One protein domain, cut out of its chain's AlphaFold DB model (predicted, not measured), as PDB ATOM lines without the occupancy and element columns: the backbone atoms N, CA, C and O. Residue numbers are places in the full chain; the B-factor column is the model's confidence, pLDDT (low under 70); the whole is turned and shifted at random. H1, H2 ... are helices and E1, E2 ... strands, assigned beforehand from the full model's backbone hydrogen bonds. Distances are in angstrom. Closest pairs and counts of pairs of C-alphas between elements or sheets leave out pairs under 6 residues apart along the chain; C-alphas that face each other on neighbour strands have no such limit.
ATOM      1  N   VAL A 299       4.879  39.484 -37.875       91.06
ATOM      2  CA  VAL A 299       4.918  38.327 -36.967       91.06
ATOM      3  C   VAL A 299       5.556  37.122 -37.658       91.06
ATOM      4  O   VAL A 299       6.444  36.497 -37.083       91.06
ATOM      5  N   MET A 300       5.188  36.836 -38.908       89.31
ATOM      6  CA  MET A 300       5.780  35.741 -39.685       89.31
ATOM      7  C   MET A 300       7.281  35.935 -39.912       89.31
ATOM      8  O   MET A 300       8.055  34.993 -39.747       89.31
ATOM      9  N   VAL A 301       7.709  37.161 -40.230       87.81
ATOM     10  CA  VAL A 301       9.129  37.518 -40.368       87.81
ATOM     11  C   VAL A 301       9.871  37.307 -39.045       87.81
ATOM     12  O   VAL A 301      10.940  36.695 -39.037       87.81
ATOM     13  N   VAL A 302       9.299  37.748 -37.922       89.12
ATOM     14  CA  VAL A 302       9.890  37.557 -36.589       89.12
ATOM     15  C   VAL A 302      10.008  36.073 -36.247       89.12
ATOM     16  O   VAL A 302      11.081  35.640 -35.837       89.12
ATOM     17  N   ILE A 303       8.954  35.280 -36.460       91.50
ATOM     18  CA  ILE A 303       8.965  33.830 -36.206       91.50
ATOM     19  C   ILE A 303      10.039  33.143 -37.055       91.50
ATOM     20  O   ILE A 303      10.818  32.343 -36.531       91.50
ATOM     21  N   PHE A 304      10.121  33.477 -38.345       89.12
ATOM     22  CA  PHE A 304      11.115  32.914 -39.255       89.12
ATOM     23  C   PHE A 304      12.547  33.191 -38.775       89.12
ATOM     24  O   PHE A 304      13.336  32.257 -38.606       89.12
ATOM     25  N   TYR A 305      12.878  34.454 -38.490       85.62
ATOM     26  CA  TYR A 305      14.228  34.818 -38.055       85.62
ATOM     27  C   TYR A 305      14.548  34.351 -36.631       85.62
ATOM     28  O   TYR A 305      15.692  33.983 -36.370       85.62
ATOM     29  N   ALA A 306      13.566  34.275 -35.729       88.81
ATOM     30  CA  ALA A 306      13.748  33.659 -34.415       88.81
ATOM     31  C   ALA A 306      14.058  32.155 -34.541       88.81
ATOM     32  O   ALA A 306      14.971  31.643 -33.886       88.81
ATOM     33  N   GLY A 307      13.363  31.445 -35.435       90.44
ATOM     34  CA  GLY A 307      13.653  30.047 -35.759       90.44
ATOM     35  C   GLY A 307      15.055  29.852 -36.351       90.44
ATOM     36  O   GLY A 307      15.765  28.916 -35.983       90.44
ATOM     37  N   LEU A 308      15.489  30.763 -37.223       88.31
ATOM     38  CA  LEU A 308      16.844  30.758 -37.777       88.31
ATOM     39  C   LEU A 308      17.900  31.000 -36.684       88.31
ATOM     40  O   LEU A 308      18.829  30.205 -36.526       88.31
ATOM     41  N   ALA A 309      17.723  32.056 -35.884       86.25
ATOM     42  CA  ALA A 309      18.651  32.454 -34.829       86.25
ATOM     43  C   ALA A 309      18.790  31.388 -33.733       86.25
ATOM     44  O   ALA A 309      19.894  31.141 -33.253       86.25
ATOM     45  N   THR A 310      17.702  30.707 -33.360       89.31
ATOM     46  CA  THR A 310      17.744  29.621 -32.365       89.31
ATOM     47  C   THR A 310      18.543  28.414 -32.859       89.31
ATOM     48  O   THR A 310      19.362  27.885 -32.105       89.31
ATOM     49  N   ARG A 311      18.381  28.007 -34.127       89.69
ATOM     50  CA  ARG A 311      19.151  26.900 -34.729       89.69
ATOM     51  C   ARG A 311      20.639  27.229 -34.843       89.69
ATOM     52  O   ARG A 311      21.473  26.408 -34.460       89.69
ATOM     53  N   ILE A 312      20.960  28.430 -35.327       88.56
ATOM     54  CA  ILE A 312      22.341  28.926 -35.420       88.56
ATOM     55  C   ILE A 312      22.959  29.025 -34.022       88.56
ATOM     56  O   ILE A 312      24.057  28.523 -33.793       88.56
ATOM     57  N   GLY A 313      22.237  29.611 -33.062       87.31
ATOM     58  CA  GLY A 313      22.697  29.782 -31.686       87.31
ATOM     59  C   GLY A 313      22.956  28.456 -30.969       87.31
ATOM     60  O   GLY A 313      23.968  28.322 -30.284       87.31
ATOM     61  N   HIS A 314      22.093  27.453 -31.164       89.44
ATOM     62  CA  HIS A 314      22.302  26.100 -30.636       89.44
ATOM     63  C   HIS A 314      23.587  25.470 -31.176       89.44
ATOM     64  O   HIS A 314      24.456  25.072 -30.403       89.44
ATOM     65  N   ALA A 315      23.748  25.451 -32.500       89.38
ATOM     66  CA  ALA A 315      24.922  24.861 -33.133       89.38
ATOM     67  C   ALA A 315      26.222  25.619 -32.818       89.38
ATOM     68  O   ALA A 315      27.264  24.997 -32.622       89.38
ATOM     69  N   SER A 316      26.166  26.951 -32.716       85.31
ATOM     70  CA  SER A 316      27.324  27.773 -32.351       85.31
ATOM     71  C   SER A 316      27.798  27.494 -30.918       85.31
ATOM     72  O   SER A 316      29.002  27.380 -30.686       85.31
ATOM     73  N   ARG A 317      26.874  27.277 -29.967       87.12
ATOM     74  CA  ARG A 317      27.226  26.850 -28.599       87.12
ATOM     75  C   ARG A 317      27.954  25.508 -28.591       87.12
ATOM     76  O   ARG A 317      29.050  25.429 -28.050       87.12
ATOM     77  N   ILE A 318      27.414  24.501 -29.278       89.12
ATOM     78  CA  ILE A 318      28.042  23.170 -29.363       89.12
ATOM     79  C   ILE A 318      29.421  23.241 -30.021       89.12
ATOM     80  O   ILE A 318      30.368  22.619 -29.541       89.12
ATOM     81  N   LYS A 319      29.566  24.033 -31.091       85.75
ATOM     82  CA  LYS A 319      30.864  24.293 -31.726       85.75
ATOM     83  C   LYS A 319      31.880  24.839 -30.717       85.75
ATOM     84  O   LYS A 319      33.003  24.342 -30.658       85.75
ATOM     85  N   ASN A 320      31.500  25.842 -29.927       83.00
ATOM     86  CA  ASN A 320      32.392  26.468 -28.946       83.00
ATOM     87  C   ASN A 320      32.748  25.522 -27.788       83.00
ATOM     88  O   ASN A 320      33.910  25.466 -27.371       83.00
ATOM     89  N   ASP A 321      31.783  24.731 -27.318       87.19
ATOM     90  CA  ASP A 321      32.004  23.697 -26.305       87.19
ATOM     91  C   ASP A 321      32.969  22.623 -26.820       87.19
ATOM     92  O   ASP A 321      33.876  22.198 -26.101       87.19
ATOM     93  N   PHE A 322      32.841  22.231 -28.090       86.69
ATOM     94  CA  PHE A 322      33.726  21.257 -28.724       86.69
ATOM     95  C   PHE A 322      35.156  21.775 -28.896       86.69
ATOM     96  O   PHE A 322      36.116  21.034 -28.682       86.69
ATOM     97  N   ILE A 323      35.327  23.054 -29.246       81.81
ATOM     98  CA  ILE A 323      36.653  23.693 -29.291       81.81
ATOM     99  C   ILE A 323      37.286  23.666 -27.895       81.81
ATOM    100  O   ILE A 323      38.428  23.237 -27.737       81.81
ATOM    101  N   THR A 324      36.521  24.043 -26.868       83.19
ATOM    102  CA  THR A 324      36.985  24.043 -25.473       83.19
ATOM    103  C   THR A 324      37.339  22.635 -24.987       83.19
ATOM    104  O   THR A 324      38.341  22.442 -24.300       83.19
ATOM    105  N   TYR A 325      36.557  21.629 -25.387       85.94
ATOM    106  CA  TYR A 325      36.835  20.223 -25.102       85.94
ATOM    107  C   TYR A 325      38.158  19.765 -25.729       85.94
ATOM    108  O   TYR A 325      38.981  19.168 -25.033       85.94
ATOM    109  N   GLN A 326      38.395  20.081 -27.005       83.56
ATOM    110  CA  GLN A 326      39.635  19.723 -27.706       83.56
ATOM    111  C   GLN A 326      40.874  20.391 -27.091       83.56
ATOM    112  O   GLN A 326      41.920  19.743 -26.988       83.56
ATOM    113  N   GLU A 327      40.755  21.649 -26.645       80.81
ATOM    114  CA  GLU A 327      41.812  22.361 -25.909       80.81
ATOM    115  C   GLU A 327      42.108  21.696 -24.559       80.81
ATOM    116  O   GLU A 327      43.268  21.460 -24.229       80.81
ATOM    117  N   LYS A 328      41.071  21.325 -23.792       84.62
ATOM    118  CA  LYS A 328      41.233  20.645 -22.494       84.62
ATOM    119  C   LYS A 328      41.920  19.280 -22.622       84.62
ATOM    120  O   LYS A 328      42.648  18.886 -21.717       84.62
ATOM    121  N   HIS A 329      41.703  18.577 -23.733       83.19
ATOM    122  CA  HIS A 329      42.284  17.255 -23.998       83.19
ATOM    123  C   HIS A 329      43.586  17.312 -24.812       83.19
ATOM    124  O   HIS A 329      44.047  16.274 -25.278       83.19
ATOM    125  N   ASN A 330      44.187  18.498 -24.993       78.44
ATOM    126  CA  ASN A 330      45.437  18.688 -25.742       78.44
ATOM    127  C   ASN A 330      45.424  18.022 -27.131       78.44
ATOM    128  O   ASN A 330      46.412  17.420 -27.554       78.44
ATOM    129  N   THR A 331      44.303  18.135 -27.853       73.00
ATOM    130  CA  THR A 331      44.169  17.532 -29.188       73.00
ATOM    131  C   THR A 331      45.247  18.110 -30.117       73.00
ATOM    132  O   THR A 331      45.300  19.343 -30.269       73.00
ATOM    133  N   PRO A 332      46.108  17.271 -30.733       70.25
ATOM    134  CA  PRO A 332      47.185  17.762 -31.579       70.25
ATOM    135  C   PRO A 332      46.635  18.539 -32.776       70.25
ATOM    136  O   PRO A 332      45.539  18.273 -33.267       70.25
ATOM    137  N   LYS A 333      47.419  19.507 -33.255       67.44
ATOM    138  CA  LYS A 333      47.026  20.472 -34.293       67.44
ATOM    139  C   LYS A 333      46.458  19.806 -35.555       67.44
ATOM    140  O   LYS A 333      45.445  20.266 -36.071       67.44
ATOM    141  N   ASP A 334      47.060  18.701 -35.988       66.56
ATOM    142  CA  ASP A 334      46.695  17.987 -37.221       66.56
ATOM    143  C   ASP A 334      45.394  17.172 -37.106       66.56
ATOM    144  O   ASP A 334      44.875  16.689 -38.110       66.56
ATOM    145  N   TYR A 335      44.858  17.034 -35.889       70.56
ATOM    146  CA  TYR A 335      43.639  16.277 -35.584       70.56
ATOM    147  C   TYR A 335      42.503  17.164 -35.069       70.56
ATOM    148  O   TYR A 335      41.467  16.656 -34.643       70.56
ATOM    149  N   ARG A 336      42.675  18.491 -35.085       76.31
ATOM    150  CA  ARG A 336      41.614  19.406 -34.666       76.31
ATOM    151  C   ARG A 336      40.464  19.396 -35.658       76.31
ATOM    152  O   ARG A 336      40.668  19.414 -36.869       76.31
ATOM    153  N   LEU A 337      39.253  19.437 -35.128       80.50
ATOM    154  CA  LEU A 337      38.013  19.441 -35.886       80.50
ATOM    155  C   LEU A 337      37.193  20.690 -35.565       80.50
ATOM    156  O   LEU A 337      37.111  21.123 -34.414       80.50
ATOM    157  N   TYR A 338      36.539  21.245 -36.582       81.62
ATOM    158  CA  TYR A 338      35.601  22.357 -36.439       81.62
ATOM    159  C   TYR A 338      34.211  21.922 -36.868       81.62
ATOM    160  O   TYR A 338      34.018  21.473 -37.994       81.62
ATOM    161  N   LEU A 339      33.233  22.078 -35.980       86.06
ATOM    162  CA  LEU A 339      31.840  21.789 -36.301       86.06
ATOM    163  C   LEU A 339      31.261  22.922 -37.149       86.06
ATOM    164  O   LEU A 339      31.287  24.086 -36.745       86.06
ATOM    165  N   GLU A 340      30.734  22.584 -38.322       84.94
ATOM    166  CA  GLU A 340      30.012  23.530 -39.170       84.94
ATOM    167  C   GLU A 340      28.677  23.940 -38.523       84.94
ATOM    168  O   GLU A 340      27.958  23.105 -37.975       84.94
ATOM    169  N   VAL A 341      28.324  25.225 -38.612       86.56
ATOM    170  CA  VAL A 341      27.036  25.769 -38.148       86.56
ATOM    171  C   VAL A 341      26.045  25.764 -39.324       86.56
ATOM    172  O   VAL A 341      26.441  26.136 -40.430       86.56
ATOM    173  N   PRO A 342      24.770  25.369 -39.133       88.44
ATOM    174  CA  PRO A 342      23.785  25.373 -40.207       88.44
ATOM    175  C   PRO A 342      23.491  26.798 -40.674       88.44
ATOM    176  O   PRO A 342      23.564  27.735 -39.881       88.44
ATOM    177  N   TYR A 343      23.084  26.946 -41.939       86.44
ATOM    178  CA  TYR A 343      22.750  28.246 -42.536       86.44
ATOM    179  C   TYR A 343      23.894  29.262 -42.401       86.44
ATOM    180  O   TYR A 343      23.677  30.424 -42.046       86.44
ATOM    181  N   ASN A 344      25.123  28.802 -42.649       80.62
ATOM    182  CA  ASN A 344      26.344  29.573 -42.444       80.62
ATOM    183  C   ASN A 344      26.353  30.919 -43.191       80.62
ATOM    184  O   ASN A 344      26.942  31.873 -42.699       80.62
ATOM    185  N   GLN A 345      25.617  31.048 -44.298       84.38
ATOM    186  CA  GLN A 345      25.496  32.303 -45.037       84.38
ATOM    187  C   GLN A 345      24.783  33.432 -44.267       84.38
ATOM    188  O   GLN A 345      24.878  34.584 -44.670       84.38
ATOM    189  N   TYR A 346      24.074  33.125 -43.173       85.62
ATOM    190  CA  TYR A 346      23.376  34.110 -42.332       85.62
ATOM    191  C   TYR A 346      24.093  34.398 -41.008       85.62
ATOM    192  O   TYR A 346      23.587  35.172 -40.194       85.62
ATOM    193  N   TYR A 347      25.247  33.773 -40.766       82.44
ATOM    194  CA  TYR A 347      26.003  33.920 -39.529       82.44
ATOM    195  C   TYR A 347      27.411  34.416 -39.847       82.44
ATOM    196  O   TYR A 347      28.128  33.831 -40.655       82.44
ATOM    197  N   TRP A 348      27.824  35.519 -39.229       76.25
ATOM    198  CA  TRP A 348      29.186  36.008 -39.420       76.25
ATOM    199  C   TRP A 348      30.191  35.081 -38.730       76.25
ATOM    200  O   TRP A 348      29.921  34.569 -37.643       76.25
ATOM    201  N   ALA A 349      31.372  34.908 -39.334       66.62
ATOM    202  CA  ALA A 349      32.487  34.152 -38.753       66.62
ATOM    203  C   ALA A 349      32.167  32.669 -38.427       66.62
ATOM    204  O   ALA A 349      32.484  32.156 -37.351       66.62
ATOM    205  N   VAL A 350      31.535  31.950 -39.366       59.06
ATOM    206  CA  VAL A 350      31.179  30.526 -39.181       59.06
ATOM    207  C   VAL A 350      32.392  29.603 -39.235       59.06
ATOM    208  O   VAL A 350      32.513  28.698 -38.404       59.06
ATOM    209  N   HIS A 351      33.282  29.839 -40.198       53.50
ATOM    210  CA  HIS A 351      34.538  29.111 -40.331       53.50
ATOM    211  C   HIS A 351      35.524  29.558 -39.261       53.50
ATOM    212  O   HIS A 351      35.408  30.682 -38.766       53.50
ATOM    213  N   PRO A 352      36.483  28.698 -38.872       51.69
ATOM    214  CA  PRO A 352      37.456  29.086 -37.881       51.69
ATOM    215  C   PRO A 352      38.183  30.319 -38.396       51.69
ATOM    216  O   PRO A 352      39.035  30.245 -39.279       51.69
ATOM    217  N   GLN A 353      37.899  31.451 -37.765       51.78
ATOM    218  CA  GLN A 353      38.808  32.574 -37.700       51.78
ATOM    219  C   GLN A 353      40.045  32.165 -36.877       51.78
ATOM    220  O   GLN A 353      40.481  32.875 -35.981       51.78
ATOM    221  N   ALA A 354      40.624  30.989 -37.145       45.47
ATOM    222  CA  ALA A 354      41.834  30.520 -36.493       45.47
ATOM    223  C   ALA A 354      43.004  31.482 -36.759       45.47
ATOM    224  O   ALA A 354      44.014  31.417 -36.070       45.47
ATOM    225  N   THR A 355      42.872  32.400 -37.716       49.25
ATOM    226  CA  THR A 355      43.811  33.496 -37.958       49.25
ATOM    227  C   THR A 355      43.485  34.780 -37.178       49.25
ATOM    228  O   THR A 355      44.411  35.541 -36.905       49.25
ATOM    229  N   ASP A 356      42.241  35.012 -36.736       60.94
ATOM    230  CA  ASP A 356      41.846  36.207 -35.969       60.94
ATOM    231  C   ASP A 356      42.370  36.109 -34.528       60.94
ATOM    232  O   ASP A 356      42.048  35.193 -33.763       60.94
ATOM    233  N   SER A 357      43.242  37.044 -34.160       61.03
ATOM    234  CA  SER A 357      43.881  37.090 -32.845       61.03
ATOM    235  C   SER A 357      42.893  37.394 -31.716       61.03
ATOM    236  O   SER A 357      43.050  36.845 -30.625       61.03
ATOM    237  N   SER A 358      41.856  38.199 -31.963       64.31
ATOM    238  CA  SER A 358      40.825  38.533 -30.975       64.31
ATOM    239  C   SER A 358      39.912  37.341 -30.705       64.31
ATOM    240  O   SER A 358      39.652  37.023 -29.542       64.31
ATOM    241  N   TYR A 359      39.494  36.625 -31.754       67.12
ATOM    242  CA  TYR A 359      38.706  35.397 -31.604       67.12
ATOM    243  C   TYR A 359      39.488  34.325 -30.835       67.12
ATOM    244  O   TYR A 359      38.983  33.733 -29.876       67.12
ATOM    245  N   ARG A 360      40.758  34.110 -31.204       68.44
ATOM    246  CA  ARG A 360      41.637  33.165 -30.502       68.44
ATOM    247  C   ARG A 360      41.899  33.565 -29.057       68.44
ATOM    248  O   ARG A 360      41.914  32.690 -28.200       68.44
ATOM    249  N   GLY A 361      42.082  34.856 -28.784       66.38
ATOM    250  CA  GLY A 361      42.253  35.369 -27.426       66.38
ATOM    251  C   GLY A 361      41.028  35.099 -26.552       66.38
ATOM    252  O   GLY A 361      41.171  34.588 -25.443       66.38
ATOM    253  N   TYR A 362      39.827  35.356 -27.078       69.56
ATOM    254  CA  TYR A 362      38.570  35.146 -26.356       69.56
ATOM    255  C   TYR A 362      38.324  33.667 -26.021       69.56
ATOM    256  O   TYR A 362      38.043  33.329 -24.873       69.56
ATOM    257  N   TYR A 363      38.497  32.772 -27.001       65.69
ATOM    258  CA  TYR A 363      38.294  31.324 -26.827       65.69
ATOM    259  C   TYR A 363      39.557  30.564 -26.383       65.69
ATOM    260  O   TYR A 363      39.543  29.338 -26.314       65.69
ATOM    261  N   LYS A 364      40.653  31.275 -26.081       70.00
ATOM    262  CA  LYS A 364      41.961  30.720 -25.678       70.00
ATOM    263  C   LYS A 364      42.507  29.647 -26.633       70.00
ATOM    264  O   LYS A 364      43.150  28.692 -26.202       70.00
ATOM    265  N   ILE A 365      42.270  29.817 -27.934       66.88
ATOM    266  CA  ILE A 365      42.672  28.861 -28.970       66.88
ATOM    267  C   ILE A 365      44.167  29.022 -29.252       66.88
ATOM    268  O   ILE A 365      44.605  30.060 -29.757       66.88
ATOM    269  N   LYS A 366      44.960  27.990 -28.946       64.94
ATOM    270  CA  LYS A 366      46.433  28.073 -29.011       64.94
ATOM    271  C   LYS A 366      47.015  27.791 -30.396       64.94
ATOM    272  O   LYS A 366      48.058  28.345 -30.736       64.94
ATOM    273  N   THR A 367      46.372  26.950 -31.205       59.50
ATOM    274  CA  THR A 367      46.928  26.489 -32.489       59.50
ATOM    275  C   THR A 367      45.951  26.656 -33.654       59.50
ATOM    276  O   THR A 367      44.747  26.445 -33.529       59.50
ATOM    277  N   ILE A 368      46.500  27.074 -34.801       60.09
ATOM    278  CA  ILE A 368      45.769  27.371 -36.041       60.09
ATOM    279  C   ILE A 368      45.649  26.100 -36.881       60.09
ATOM    280  O   ILE A 368      46.669  25.498 -37.187       60.09
ATOM    281  N   GLY A 369      44.450  25.715 -37.303       60.84
ATOM    282  CA  GLY A 369      44.244  24.556 -38.180       60.84
ATOM    283  C   GLY A 369      43.218  23.570 -37.634       60.84
ATOM    284  O   GLY A 369      42.940  23.551 -36.434       60.84
ATOM    285  N   GLY A 370      42.606  22.820 -38.549       67.06
ATOM    286  CA  GLY A 370      41.638  21.767 -38.261       67.06
ATOM    287  C   GLY A 370      40.680  21.507 -39.426       67.06
ATOM    288  O   GLY A 370      40.441  22.390 -40.251       67.06
ATOM    289  N   LYS A 371      40.139  20.290 -39.505       77.19
ATOM    290  CA  LYS A 371      39.227  19.856 -40.572       77.19
ATOM    291  C   LYS A 371      37.782  20.213 -40.225       77.19
ATOM    292  O   LYS A 371      37.352  20.093 -39.079       77.19
ATOM    293  N   LEU A 372      37.022  20.672 -41.216       80.69
ATOM    294  CA  LEU A 372      35.607  20.986 -41.037       80.69
ATOM    295  C   LEU A 372      34.777  19.695 -41.012       80.69
ATOM    296  O   LEU A 372      34.860  18.883 -41.932       80.69
ATOM    297  N   VAL A 373      33.946  19.537 -39.985       86.31
ATOM    298  CA  VAL A 373      32.948  18.470 -39.874       86.31
ATOM    299  C   VAL A 373      31.591  19.042 -40.298       86.31
ATOM    300  O   VAL A 373      31.076  19.929 -39.608       86.31
ATOM    301  N   PRO A 374      30.992  18.551 -41.401       87.94
ATOM    302  CA  PRO A 374      29.727  19.069 -41.914       87.94
ATOM    303  C   PRO A 374      28.571  18.969 -40.916       87.94
ATOM    304  O   PRO A 374      28.460  17.966 -40.199       87.94
ATOM    305  N   TYR A 375      27.661  19.949 -40.938       88.50
ATOM    306  CA  TYR A 375      26.528  20.025 -40.002       88.50
ATOM    307  C   TYR A 375      25.682  18.752 -39.998       88.50
ATOM    308  O   TYR A 375      25.386  18.189 -38.945       88.50
ATOM    309  N   ALA A 376      25.351  18.252 -41.190       88.50
ATOM    310  CA  ALA A 376      24.548  17.047 -41.350       88.50
ATOM    311  C   ALA A 376      25.177  15.817 -40.672       88.50
ATOM    312  O   ALA A 376      24.450  14.970 -40.161       88.50
ATOM    313  N   LYS A 377      26.516  15.729 -40.626       88.44
ATOM    314  CA  LYS A 377      27.226  14.589 -40.033       88.44
ATOM    315  C   LYS A 377      27.226  14.658 -38.509       88.44
ATOM    316  O   LYS A 377      26.780  13.717 -37.857       88.44
ATOM    317  N   TRP A 378      27.686  15.766 -37.926       90.38
ATOM    318  CA  TRP A 378      27.789  15.850 -36.465       90.38
ATOM    319  C   TRP A 378      26.423  15.984 -35.784       90.38
ATOM    320  O   TRP A 378      26.263  15.514 -34.661       90.38
ATOM    321  N   ARG A 379      25.407  16.527 -36.469       90.75
ATOM    322  CA  ARG A 379      24.035  16.595 -35.945       90.75
ATOM    323  C   ARG A 379      23.374  15.220 -35.815       90.75
ATOM    324  O   ARG A 379      22.533  15.040 -34.939       90.75
ATOM    325  N   LEU A 380      23.720  14.257 -36.674       89.62
ATOM    326  CA  LEU A 380      23.254  12.871 -36.531       89.62
ATOM    327  C   LEU A 380      23.867  12.212 -35.295       89.62
ATOM    328  O   LEU A 380      23.151  11.561 -34.542       89.62
ATOM    329  N   ILE A 381      25.163  12.439 -35.065       90.38
ATOM    330  CA  ILE A 381      25.864  11.956 -33.869       90.38
ATOM    331  C   ILE A 381      25.233  12.569 -32.615       90.38
ATOM    332  O   ILE A 381      24.822  11.830 -31.733       90.38
ATOM    333  N   GLU A 382      25.054  13.893 -32.575       90.38
ATOM    334  CA  GLU A 382      24.437  14.594 -31.439       90.38
ATOM    335  C   GLU A 382      23.062  14.017 -31.072       90.38
ATOM    336  O   GLU A 382      22.777  13.808 -29.898       90.38
ATOM    337  N   LYS A 383      22.217  13.713 -32.070       89.56
ATOM    338  CA  LYS A 383      20.889  13.113 -31.849       89.56
ATOM    339  C   LYS A 383      20.935  11.705 -31.251       89.56
ATOM    340  O   LYS A 383      19.958  11.302 -30.629       89.56
ATOM    341  N   ASN A 384      22.023  10.974 -31.470       89.50
ATOM    342  CA  ASN A 384      22.188   9.583 -31.050       89.50
ATOM    343  C   ASN A 384      23.035   9.445 -29.773       89.50
ATOM    344  O   ASN A 384      23.344   8.328 -29.368       89.50
ATOM    345  N   THR A 385      23.420  10.560 -29.150       88.94
ATOM    346  CA  THR A 385      24.252  10.590 -27.940       88.94
ATOM    347  C   THR A 385      23.541  11.298 -26.802       88.94
ATOM    348  O   THR A 385      22.831  12.277 -27.024       88.94
ATOM    349  N   ASN A 386      23.779  10.848 -25.570       84.75
ATOM    350  CA  ASN A 386      23.102  11.395 -24.390       84.75
ATOM    351  C   ASN A 386      23.893  12.526 -23.713       84.75
ATOM    352  O   ASN A 386      23.382  13.187 -22.809       84.75
ATOM    353  N   SER A 387      25.145  12.758 -24.123       88.19
ATOM    354  CA  SER A 387      25.982  13.833 -23.583       88.19
ATOM    355  C   SER A 387      26.924  14.430 -24.628       88.19
ATOM    356  O   SER A 387      27.386  13.742 -25.541       88.19
ATOM    357  N   ASN A 388      27.291  15.703 -24.439       85.62
ATOM    358  CA  ASN A 388      28.272  16.377 -25.293       85.62
ATOM    359  C   ASN A 388      29.631  15.657 -25.285       85.62
ATOM    360  O   ASN A 388      30.277  15.573 -26.319       85.62
ATOM    361  N   ALA A 389      30.065  15.090 -24.153       84.00
ATOM    362  CA  ALA A 389      31.334  14.360 -24.081       84.00
ATOM    363  C   ALA A 389      31.327  13.096 -24.958       84.00
ATOM    364  O   ALA A 389      32.290  12.831 -25.681       84.00
ATOM    365  N   GLU A 390      30.226  12.344 -24.930       87.25
ATOM    366  CA  GLU A 390      30.029  11.175 -25.784       87.25
ATOM    367  C   GLU A 390      30.012  11.578 -27.264       87.25
ATOM    368  O   GLU A 390      30.786  11.028 -28.052       87.25
ATOM    369  N   MET A 391      29.228  12.602 -27.615       89.81
ATOM    370  CA  MET A 391      29.185  13.185 -28.959       89.81
ATOM    371  C   MET A 391      30.585  13.560 -29.453       89.81
ATOM    372  O   MET A 391      30.995  13.150 -30.537       89.81
ATOM    373  N   PHE A 392      31.340  14.315 -28.654       88.25
ATOM    374  CA  PHE A 392      32.675  14.791 -29.011       88.25
ATOM    375  C   PHE A 392      33.640  13.631 -29.256       88.25
ATOM    376  O   PHE A 392      34.391  13.654 -30.231       88.25
ATOM    377  N   SER A 393      33.567  12.581 -28.434       84.69
ATOM    378  CA  SER A 393      34.370  11.372 -28.625       84.69
ATOM    379  C   SER A 393      34.014  10.625 -29.918       84.69
ATOM    380  O   SER A 393      34.909  10.172 -30.632       84.69
ATOM    381  N   GLN A 394      32.724  10.527 -30.260       85.31
ATOM    382  CA  GLN A 394      32.267   9.867 -31.485       85.31
ATOM    383  C   GLN A 394      32.650  10.671 -32.733       85.31
ATOM    384  O   GLN A 394      33.123  10.091 -33.707       85.31
ATOM    385  N   VAL A 395      32.538  12.004 -32.690       84.56
ATOM    386  CA  VAL A 395      32.977  12.888 -33.783       84.56
ATOM    387  C   VAL A 395      34.474  12.717 -34.065       84.56
ATOM    388  O   VAL A 395      34.861  12.590 -35.225       84.56
ATOM    389  N   LEU A 396      35.310  12.647 -33.022       81.50
ATOM    390  CA  LEU A 396      36.754  12.417 -33.170       81.50
ATOM    391  C   LEU A 396      37.075  11.030 -33.764       81.50
ATOM    392  O   LEU A 396      38.020  10.908 -34.541       81.50
ATOM    393  N   LYS A 397      36.284   9.993 -33.444       78.75
ATOM    394  CA  LYS A 397      36.449   8.626 -33.982       78.75
ATOM    395  C   LYS A 397      36.040   8.496 -35.453       78.75
ATOM    396  O   LYS A 397      36.707   7.809 -36.217       78.75
ATOM    397  N   VAL A 398      34.943   9.135 -35.859       70.00
ATOM    398  CA  VAL A 398      34.423   9.027 -37.236       70.00
ATOM    399  C   VAL A 398      35.354   9.702 -38.247       70.00
ATOM    400  O   VAL A 398      35.431   9.277 -39.401       70.00
ATOM    401  N   ASP A 399      36.089  10.738 -37.839       65.31
ATOM    402  CA  ASP A 399      37.048  11.387 -38.733       65.31
ATOM    403  C   ASP A 399      38.402  10.660 -38.803       65.31
ATOM    404  O   ASP A 399      39.040  10.673 -39.855       65.31
ATOM    405  N   SER A 400      38.813   9.955 -37.740       57.56
ATOM    406  CA  SER A 400      40.046   9.155 -37.749       57.56
ATOM    407  C   SER A 400      39.947   7.877 -38.591       57.56
ATOM    408  O   SER A 400      40.972   7.406 -39.070       57.56
ATOM    409  N   GLN A 401      38.735   7.352 -38.813       49.34
ATOM    410  CA  GLN A 401      38.462   6.161 -39.640       49.34
ATOM    411  C   GLN A 401      38.290   6.448 -41.145       49.34
ATOM    412  O   GLN A 401      38.164   5.515 -41.927       49.34
ATOM    413  N   ASN A 402      38.263   7.720 -41.558       46.38
ATOM    414  CA  ASN A 402      38.194   8.134 -42.970       46.38
ATOM    415  C   ASN A 402      39.575   8.539 -43.539       46.38
ATOM    416  O   ASN A 402      39.648   9.316 -44.494       46.38
TER     417      ASN A 402
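This is residues 299 to 402 of the 403 residues of the protein "Teichoic acid/polysaccharide export protein" of Latilactobacillus sakei (UniProt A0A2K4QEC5). Long helix H1 makes the length; residues 299 to 307 stick out, and its later part packs on a tiny parallel sheet, E1 and E2. H3 and H4 lie to one side of H1, H2 to the other. The 104 printed residues, mostly helix by class, have four named helices and two strands, ordered H1 E1 H2 E2 H3 H4; they are compact, radius of gyration of the C-alphas 14.4 A, spanning 47 by 34 by 22 A.

Find C-alpha 299 at (4.918, 38.327, -36.967); H1 runs 42.9 A to residue 328. Then come E1, 337 to 339; H2, 357 to 362; E2, 371 to 373; H3, 375 to 383; and H4, 388 to 400, ending at (40.046, 9.155, -37.749).

Between E1 and E2, N 338 and O 371 are 2.9 A apart. E1, H2, E2 form a strand-helix-strand unit, parallel neighbours joined through a helix, right-handed in crossover. H1 and H4 only just touch, with 3 pairs of C-alphas within 8 A, closest Phe 322 and Phe 392, 6.6 A. H3 touches H4, closest C-alphas Glu 382 and Met 391, 5.5 A. O i to N i+4 pairs are within hydrogen-bond range throughout H1, H2 and H4, and in 4 of 5 in H3.

The printed part has no cut; E1 to H2 is a long link. Look for pLDDT under 70 at residues 349 to 363, among others.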